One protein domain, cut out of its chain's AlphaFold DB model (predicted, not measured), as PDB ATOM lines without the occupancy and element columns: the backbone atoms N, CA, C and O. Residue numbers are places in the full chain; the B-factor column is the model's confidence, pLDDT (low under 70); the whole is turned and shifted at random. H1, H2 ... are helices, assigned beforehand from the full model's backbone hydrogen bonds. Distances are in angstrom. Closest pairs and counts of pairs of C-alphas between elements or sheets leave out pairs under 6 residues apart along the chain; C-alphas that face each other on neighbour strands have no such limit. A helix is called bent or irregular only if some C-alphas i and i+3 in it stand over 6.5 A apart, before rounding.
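Overview. This is residues 633 to 687 of the 750 residues of an uncharacterized protein of Trichuris muris (UniProt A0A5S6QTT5). This is a long helical hairpin: H2, the longest helix, makes the length of a rod, and H1 runs side by side with it in the opposite direction. A loop at residues 654 to 658 joins the two at one end, and the first and last printed residues lie at the other. The printed part has 55 residues, with two named helices in the order H1, H2 and no named strand; the class is all helix. The whole is loose, with a radius of gyration of the C-alphas of 13.5 A, and the C-alphas span 45 by 16 by 11 A.

Arrangement. Start with H2, residues 659 to 687, and look across to H1, residues 634 to 653. The two helices touch, with 12 pairs of C-alphas within 8 A. Look for their closest C-alphas at Leu 640 and Phe 676, 6.6 A apart. The helices form a hairpin, running opposite ways at a shallow tilt of 21 degrees. Their centres are 10.6 A apart. In the backbones of H1 and H2 every O i to N i+4 pair is within hydrogen-bond range.

Along the chain. Find C-alpha 659 at (176.586, 223.260, 216.551); from there H2 runs 42.2 A to C-alpha 687 at (183.781, 187.166, 195.852). Then go back to C-alpha 634 at (175.471, 190.044, 203.829), where H1 begins; it runs 29.0 A to C-alpha 653. Neither helix is bent.

Size, cuts and confidence. The two C-alphas farthest apart are those of Pro 657 and Arg 687, at 45.2 A, while those of Thr 633 and Arg 687, the first and last printed, are 12.0 A apart. The link from H1 to H2 is tight, with 5 residues between them. The printed part has no cut. The mean pLDDT of the printed part is 90.5, and no printed residue is under 70.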
ATOM      1  N   THR A 633     179.195 189.079 206.842       86.94
ATOM      2  CA  THR A 633     177.987 188.461 206.296       86.94
ATOM      3  C   THR A 633     177.127 189.514 205.587       86.94
ATOM      4  O   THR A 633     177.106 190.687 205.964       86.94
ATOM      5  N   VAL A 634     176.379 189.120 204.549       86.06
ATOM      6  CA  VAL A 634     175.471 190.044 203.829       86.06
ATOM      7  C   VAL A 634     174.472 190.700 204.794       86.06
ATOM      8  O   VAL A 634     174.190 191.891 204.674       86.06
ATOM      9  N   ALA A 635     174.026 189.954 205.810       87.38
ATOM     10  CA  ALA A 635     173.156 190.447 206.873       87.38
ATOM     11  C   ALA A 635     173.785 191.601 207.675       87.38
ATOM     12  O   ALA A 635     173.095 192.555 208.028       87.38
ATOM     13  N   GLU A 636     175.098 191.572 207.933       91.50
ATOM     14  CA  GLU A 636     175.782 192.690 208.588       91.50
ATOM     15  C   GLU A 636     175.785 193.950 207.727       91.50
ATOM     16  O   GLU A 636     175.592 195.042 208.259       91.50
ATOM     17  N   LEU A 637     175.999 193.822 206.414       91.25
ATOM     18  CA  LEU A 637     175.936 194.966 205.502       91.25
ATOM     19  C   LEU A 637     174.526 195.564 205.454       91.25
ATOM     20  O   LEU A 637     174.382 196.786 205.495       91.25
ATOM     21  N   GLU A 638     173.498 194.720 205.383       89.31
ATOM     22  CA  GLU A 638     172.097 195.150 205.389       89.31
ATOM     23  C   GLU A 638     171.739 195.873 206.689       89.31
ATOM     24  O   GLU A 638     171.194 196.978 206.643       89.31
ATOM     25  N   ASN A 639     172.124 195.314 207.840       93.62
ATOM     26  CA  ASN A 639     171.906 195.938 209.145       93.62
ATOM     27  C   ASN A 639     172.585 197.309 209.240       93.62
ATOM     28  O   ASN A 639     171.967 198.278 209.682       93.62
ATOM     29  N   LEU A 640     173.827 197.424 208.764       93.38
ATOM     30  CA  LEU A 640     174.575 198.682 208.788       93.38
ATOM     31  C   LEU A 640     173.947 199.727 207.849       93.38
ATOM     32  O   LEU A 640     173.901 200.913 208.171       93.38
ATOM     33  N   LEU A 641     173.384 199.297 206.718       92.56
ATOM     34  CA  LEU A 641     172.662 200.172 205.794       92.56
ATOM     35  C   LEU A 641     171.329 200.658 206.384       92.56
ATOM     36  O   LEU A 641     170.993 201.837 206.244       92.56
ATOM     37  N   VAL A 642     170.579 199.780 207.057       93.94
ATOM     38  CA  VAL A 642     169.356 200.149 207.792       93.94
ATOM     39  C   VAL A 642     169.679 201.168 208.880       93.94
ATOM     40  O   VAL A 642     168.993 202.184 208.992       93.94
ATOM     41  N   GLU A 643     170.762 200.952 209.622       95.19
ATOM     42  CA  GLU A 643     171.200 201.852 210.681       95.19
ATOM     43  C   GLU A 643     171.625 203.225 210.138       95.19
ATOM     44  O   GLU A 643     171.168 204.254 210.635       95.19
ATOM     45  N   ILE A 644     172.411 203.267 209.054       93.94
ATOM     46  CA  ILE A 644     172.772 204.523 208.375       93.94
ATOM     47  C   ILE A 644     171.519 205.262 207.898       93.94
ATOM     48  O   ILE A 644     171.436 206.481 208.042       93.94
ATOM     49  N   ARG A 645     170.531 204.552 207.332       90.69
ATOM     50  CA  ARG A 645     169.266 205.159 206.883       90.69
ATOM     51  C   ARG A 645     168.468 205.738 208.043       90.69
ATOM     52  O   ARG A 645     167.929 206.835 207.900       90.69
ATOM     53  N   PHE A 646     168.387 205.017 209.155       95.31
ATOM     54  CA  PHE A 646     167.705 205.480 210.357       95.31
ATOM     55  C   PHE A 646     168.367 206.752 210.901       95.31
ATOM     56  O   PHE A 646     167.696 207.764 211.066       95.31
ATOM     57  N   GLU A 647     169.693 206.749 211.049       94.44
ATOM     58  CA  GLU A 647     170.473 207.908 211.504       94.44
ATOM     59  C   GLU A 647     170.308 209.130 210.593       94.44
ATOM     60  O   GLU A 647     170.146 210.258 211.055       94.44
ATOM     61  N   LEU A 648     170.271 208.906 209.281       91.38
ATOM     62  CA  LEU A 648     169.990 209.934 208.280       91.38
ATOM     63  C   LEU A 648     168.604 210.560 208.432       91.38
ATOM     64  O   LEU A 648     168.436 211.767 208.236       91.38
ATOM     65  N   GLN A 649     167.595 209.731 208.692       90.94
ATOM     66  CA  GLN A 649     166.231 210.198 208.914       90.94
ATOM     67  C   GLN A 649     166.121 210.944 210.241       90.94
ATOM     68  O   GLN A 649     165.460 211.981 210.297       90.94
ATOM     69  N   GLU A 650     166.812 210.468 211.271       93.44
ATOM     70  CA  GLU A 650     166.839 211.106 212.579       93.44
ATOM     71  C   GLU A 650     167.530 212.469 212.514       93.44
ATOM     72  O   GLU A 650     166.978 213.463 212.978       93.44
ATOM     73  N   LEU A 651     168.658 212.575 211.806       93.00
ATOM     74  CA  LEU A 651     169.384 213.830 211.580       93.00
ATOM     75  C   LEU A 651     168.572 214.860 210.775       93.00
ATOM     76  O   LEU A 651     168.834 216.059 210.853       93.00
ATOM     77  N   LYS A 652     167.571 214.412 210.004       86.62
ATOM     78  CA  LYS A 652     166.614 215.294 209.315       86.62
ATOM     79  C   LYS A 652     165.496 215.800 210.224       86.62
ATOM     80  O   LYS A 652     164.961 216.874 209.960       86.62
ATOM     81  N   ARG A 653     165.086 215.007 211.216       90.44
ATOM     82  CA  ARG A 653     163.968 215.329 212.117       90.44
ATOM     83  C   ARG A 653     164.417 216.097 213.352       90.44
ATOM     84  O   ARG A 653     163.669 216.931 213.851       90.44
ATOM     85  N   THR A 654     165.620 215.819 213.831       92.00
ATOM     86  CA  THR A 654     166.160 216.403 215.054       92.00
ATOM     87  C   THR A 654     166.608 217.845 214.826       92.00
ATOM     88  O   THR A 654     167.345 218.167 213.894       92.00
ATOM     89  N   VAL A 655     166.137 218.736 215.698       90.38
ATOM     90  CA  VAL A 655     166.633 220.110 215.794       90.38
ATOM     91  C   VAL A 655     167.749 220.095 216.826       90.38
ATOM     92  O   VAL A 655     167.505 219.863 218.008       90.38
ATOM     93  N   PHE A 656     168.982 220.294 216.371       92.06
ATOM     94  CA  PHE A 656     170.147 220.289 217.248       92.06
ATOM     95  C   PHE A 656     170.252 221.642 217.968       92.06
ATOM     96  O   PHE A 656     170.271 222.668 217.283       92.06
ATOM     97  N   PRO A 657     170.318 221.664 219.313       86.75
ATOM     98  CA  PRO A 657     170.432 222.907 220.075       86.75
ATOM     99  C   PRO A 657     171.796 223.578 219.865       86.75
ATOM    100  O   PRO A 657     171.860 224.797 219.747       86.75
ATOM    101  N   ASP A 658     172.856 222.776 219.707       94.50
ATOM    102  CA  ASP A 658     174.232 223.248 219.580       94.50
ATOM    103  C   ASP A 658     174.918 222.735 218.311       94.50
ATOM    104  O   ASP A 658     174.729 221.597 217.864       94.50
ATOM    105  N   ARG A 659     175.793 223.579 217.749       90.19
ATOM    106  CA  ARG A 659     176.586 223.260 216.551       90.19
ATOM    107  C   ARG A 659     177.519 222.069 216.773       90.19
ATOM    108  O   ARG A 659     177.712 221.287 215.846       90.19
ATOM    109  N   GLU A 660     178.096 221.936 217.963       94.50
ATOM    110  CA  GLU A 660     179.038 220.854 218.280       94.50
ATOM    111  C   GLU A 660     178.349 219.489 218.248       94.50
ATOM    112  O   GLU A 660     178.840 218.585 217.583       94.50
ATOM    113  N   SER A 661     177.149 219.379 218.825       92.44
ATOM    114  CA  SER A 661     176.332 218.158 218.780       92.44
ATOM    115  C   SER A 661     176.008 217.724 217.342       92.44
ATOM    116  O   SER A 661     176.152 216.550 216.987       92.44
ATOM    117  N   TYR A 662     175.662 218.680 216.471       92.69
ATOM    118  CA  TYR A 662     175.430 218.402 215.052       92.69
ATOM    119  C   TYR A 662     176.693 217.895 214.340       92.69
ATOM    120  O   TYR A 662     176.635 216.933 213.571       92.69
ATOM    121  N   VAL A 663     177.848 218.517 214.608       91.12
ATOM    122  CA  VAL A 663     179.135 218.099 214.034       91.12
ATOM    123  C   VAL A 663     179.519 216.703 214.523       91.12
ATOM    124  O   VAL A 663     179.850 215.861 213.691       91.12
ATOM    125  N   SER A 664     179.391 216.417 215.822       94.69
ATOM    126  CA  SER A 664     179.664 215.095 216.395       94.69
ATOM    127  C   SER A 664     178.785 214.004 215.777       94.69
ATOM    128  O   SER A 664     179.267 212.911 215.464       94.69
ATOM    129  N   ARG A 665     177.499 214.298 215.530       94.81
ATOM    130  CA  ARG A 665     176.592 213.342 214.881       94.81
ATOM    131  C   ARG A 665     176.955 213.108 213.418       94.81
ATOM    132  O   ARG A 665     176.927 211.964 212.972       94.81
ATOM    133  N   LEU A 666     177.358 214.151 212.689       91.44
ATOM    134  CA  LEU A 666     177.855 214.012 211.318       91.44
ATOM    135  C   LEU A 666     179.145 213.186 211.248       91.44
ATOM    136  O   LEU A 666     179.244 212.317 210.385       91.44
ATOM    137  N   THR A 667     180.101 213.400 212.158       91.56
ATOM    138  CA  THR A 667     181.342 212.607 212.206       91.56
ATOM    139  C   THR A 667     181.073 211.139 212.531       91.56
ATOM    140  O   THR A 667     181.669 210.253 211.923       91.56
ATOM    141  N   TYR A 668     180.119 210.862 213.423       94.19
ATOM    142  CA  TYR A 668     179.676 209.498 213.712       94.19
ATOM    143  C   TYR A 668     179.043 208.827 212.484       94.19
ATOM    144  O   TYR A 668     179.369 207.690 212.147       94.19
ATOM    145  N   MET A 669     178.181 209.554 211.765       95.12
ATOM    146  CA  MET A 669     177.552 209.054 210.541       95.12
ATOM    147  C   MET A 669     178.580 208.782 209.435       95.12
ATOM    148  O   MET A 669     178.481 207.775 208.734       95.12
ATOM    149  N   GLN A 670     179.585 209.654 209.301       90.69
ATOM    150  CA  GLN A 670     180.696 209.459 208.373       90.69
ATOM    151  C   GLN A 670     181.472 208.176 208.703       90.69
ATOM    152  O   GLN A 670     181.675 207.357 207.812       90.69
ATOM    153  N   SER A 671     181.814 207.956 209.976       93.94
ATOM    154  CA  SER A 671     182.499 206.735 210.420       93.94
ATOM    155  C   SER A 671     181.704 205.464 210.081       93.94
ATOM    156  O   SER A 671     182.275 204.490 209.586       93.94
ATOM    157  N   LYS A 672     180.372 205.478 210.238       94.62
ATOM    158  CA  LYS A 672     179.518 204.350 209.824       94.62
ATOM    159  C   LYS A 672     179.499 204.128 208.318       94.62
ATOM    160  O   LYS A 672     179.547 202.984 207.873       94.62
ATOM    161  N   MET A 673     179.435 205.195 207.524       89.00
ATOM    162  CA  MET A 673     179.488 205.082 206.063       89.00
ATOM    163  C   MET A 673     180.836 204.539 205.573       89.00
ATOM    164  O   MET A 673     180.857 203.723 204.653       89.00
ATOM    165  N   GLU A 674     181.942 204.942 206.200       88.25
ATOM    166  CA  GLU A 674     183.275 204.399 205.917       88.25
ATOM    167  C   GLU A 674     183.358 202.912 206.294       88.25
ATOM    168  O   GLU A 674     183.812 202.096 205.492       88.25
ATOM    169  N   ALA A 675     182.822 202.519 207.456       91.00
ATOM    170  CA  ALA A 675     182.734 201.113 207.852       91.00
ATOM    171  C   ALA A 675     181.900 200.280 206.860       91.00
ATOM    172  O   ALA A 675     182.304 199.176 206.489       91.00
ATOM    173  N   PHE A 676     180.773 200.819 206.376       93.19
ATOM    174  CA  PHE A 676     179.965 200.187 205.330       93.19
ATOM    175  C   PHE A 676     180.764 199.990 204.036       93.19
ATOM    176  O   PHE A 676     180.763 198.896 203.473       93.19
ATOM    177  N   GLN A 677     181.464 201.030 203.570       88.00
ATOM    178  CA  GLN A 677     182.271 200.958 202.352       88.00
ATOM    179  C   GLN A 677     183.396 199.934 202.473       88.00
ATOM    180  O   GLN A 677     183.542 199.118 201.566       88.00
ATOM    181  N   ASN A 678     184.114 199.915 203.596       88.81
ATOM    182  CA  ASN A 678     185.187 198.953 203.844       88.81
ATOM    183  C   ASN A 678     184.661 197.509 203.860       88.81
ATOM    184  O   ASN A 678     185.247 196.620 203.238       88.81
ATOM    185  N   LYS A 679     183.509 197.262 204.503       91.50
ATOM    186  CA  LYS A 679     182.867 195.938 204.477       91.50
ATOM    187  C   LYS A 679     182.413 195.552 203.065       91.50
ATOM    188  O   LYS A 679     182.616 194.412 202.654       91.50
ATOM    189  N   LEU A 680     181.863 196.493 202.292       88.62
ATOM    190  CA  LEU A 680     181.444 196.262 200.906       88.62
ATOM    191  C   LEU A 680     182.633 195.951 199.984       88.62
ATOM    192  O   LEU A 680     182.535 195.068 199.132       88.62
ATOM    193  N   THR A 681     183.757 196.659 200.130       85.88
ATOM    194  CA  THR A 681     184.970 196.398 199.341       85.88
ATOM    195  C   THR A 681     185.576 195.047 199.688       85.88
ATOM    196  O   THR A 681     185.929 194.303 198.774       85.88
ATOM    197  N   ASN A 682     185.614 194.685 200.974       86.88
ATOM    198  CA  ASN A 682     186.105 193.382 201.421       86.88
ATOM    199  C   ASN A 682     185.218 192.244 200.896       86.88
ATOM    200  O   ASN A 682     185.733 191.273 200.349       86.88
ATOM    201  N   ALA A 683     183.890 192.408 200.937       84.94
ATOM    202  CA  ALA A 683     182.948 191.446 200.362       84.94
ATOM    203  C   ALA A 683     183.122 191.287 198.836       84.94
ATOM    204  O   ALA A 683     183.048 190.177 198.307       84.94
ATOM    205  N   LYS A 684     183.409 192.377 198.107       82.94
ATOM    206  CA  LYS A 684     183.716 192.320 196.664       82.94
ATOM    207  C   LYS A 684     185.024 191.588 196.366       82.94
ATOM    208  O   LYS A 684     185.085 190.857 195.378       82.94
ATOM    209  N   LEU A 685     186.063 191.803 197.176       83.94
ATOM    210  CA  LEU A 685     187.353 191.125 197.020       83.94
ATOM    211  C   LEU A 685     187.223 189.625 197.295       83.94
ATOM    212  O   LEU A 685     187.663 188.826 196.474       83.94
ATOM    213  N   ALA A 686     186.525 189.251 198.368       79.75
ATOM    214  CA  ALA A 686     186.261 187.857 198.713       79.75
ATOM    215  C   ALA A 686     185.505 187.103 197.610       79.75
ATOM    216  O   ALA A 686     185.829 185.964 197.282       79.75
ATOM    217  N   ARG A 687     184.536 187.761 196.962       75.94
ATOM    218  CA  ARG A 687     183.781 187.166 195.852       75.94
ATOM    219  C   ARG A 687     184.617 186.948 194.589       75.94
ATOM    220  O   ARG A 687     184.362 186.001 193.857       75.94
TER     221      ARG A 687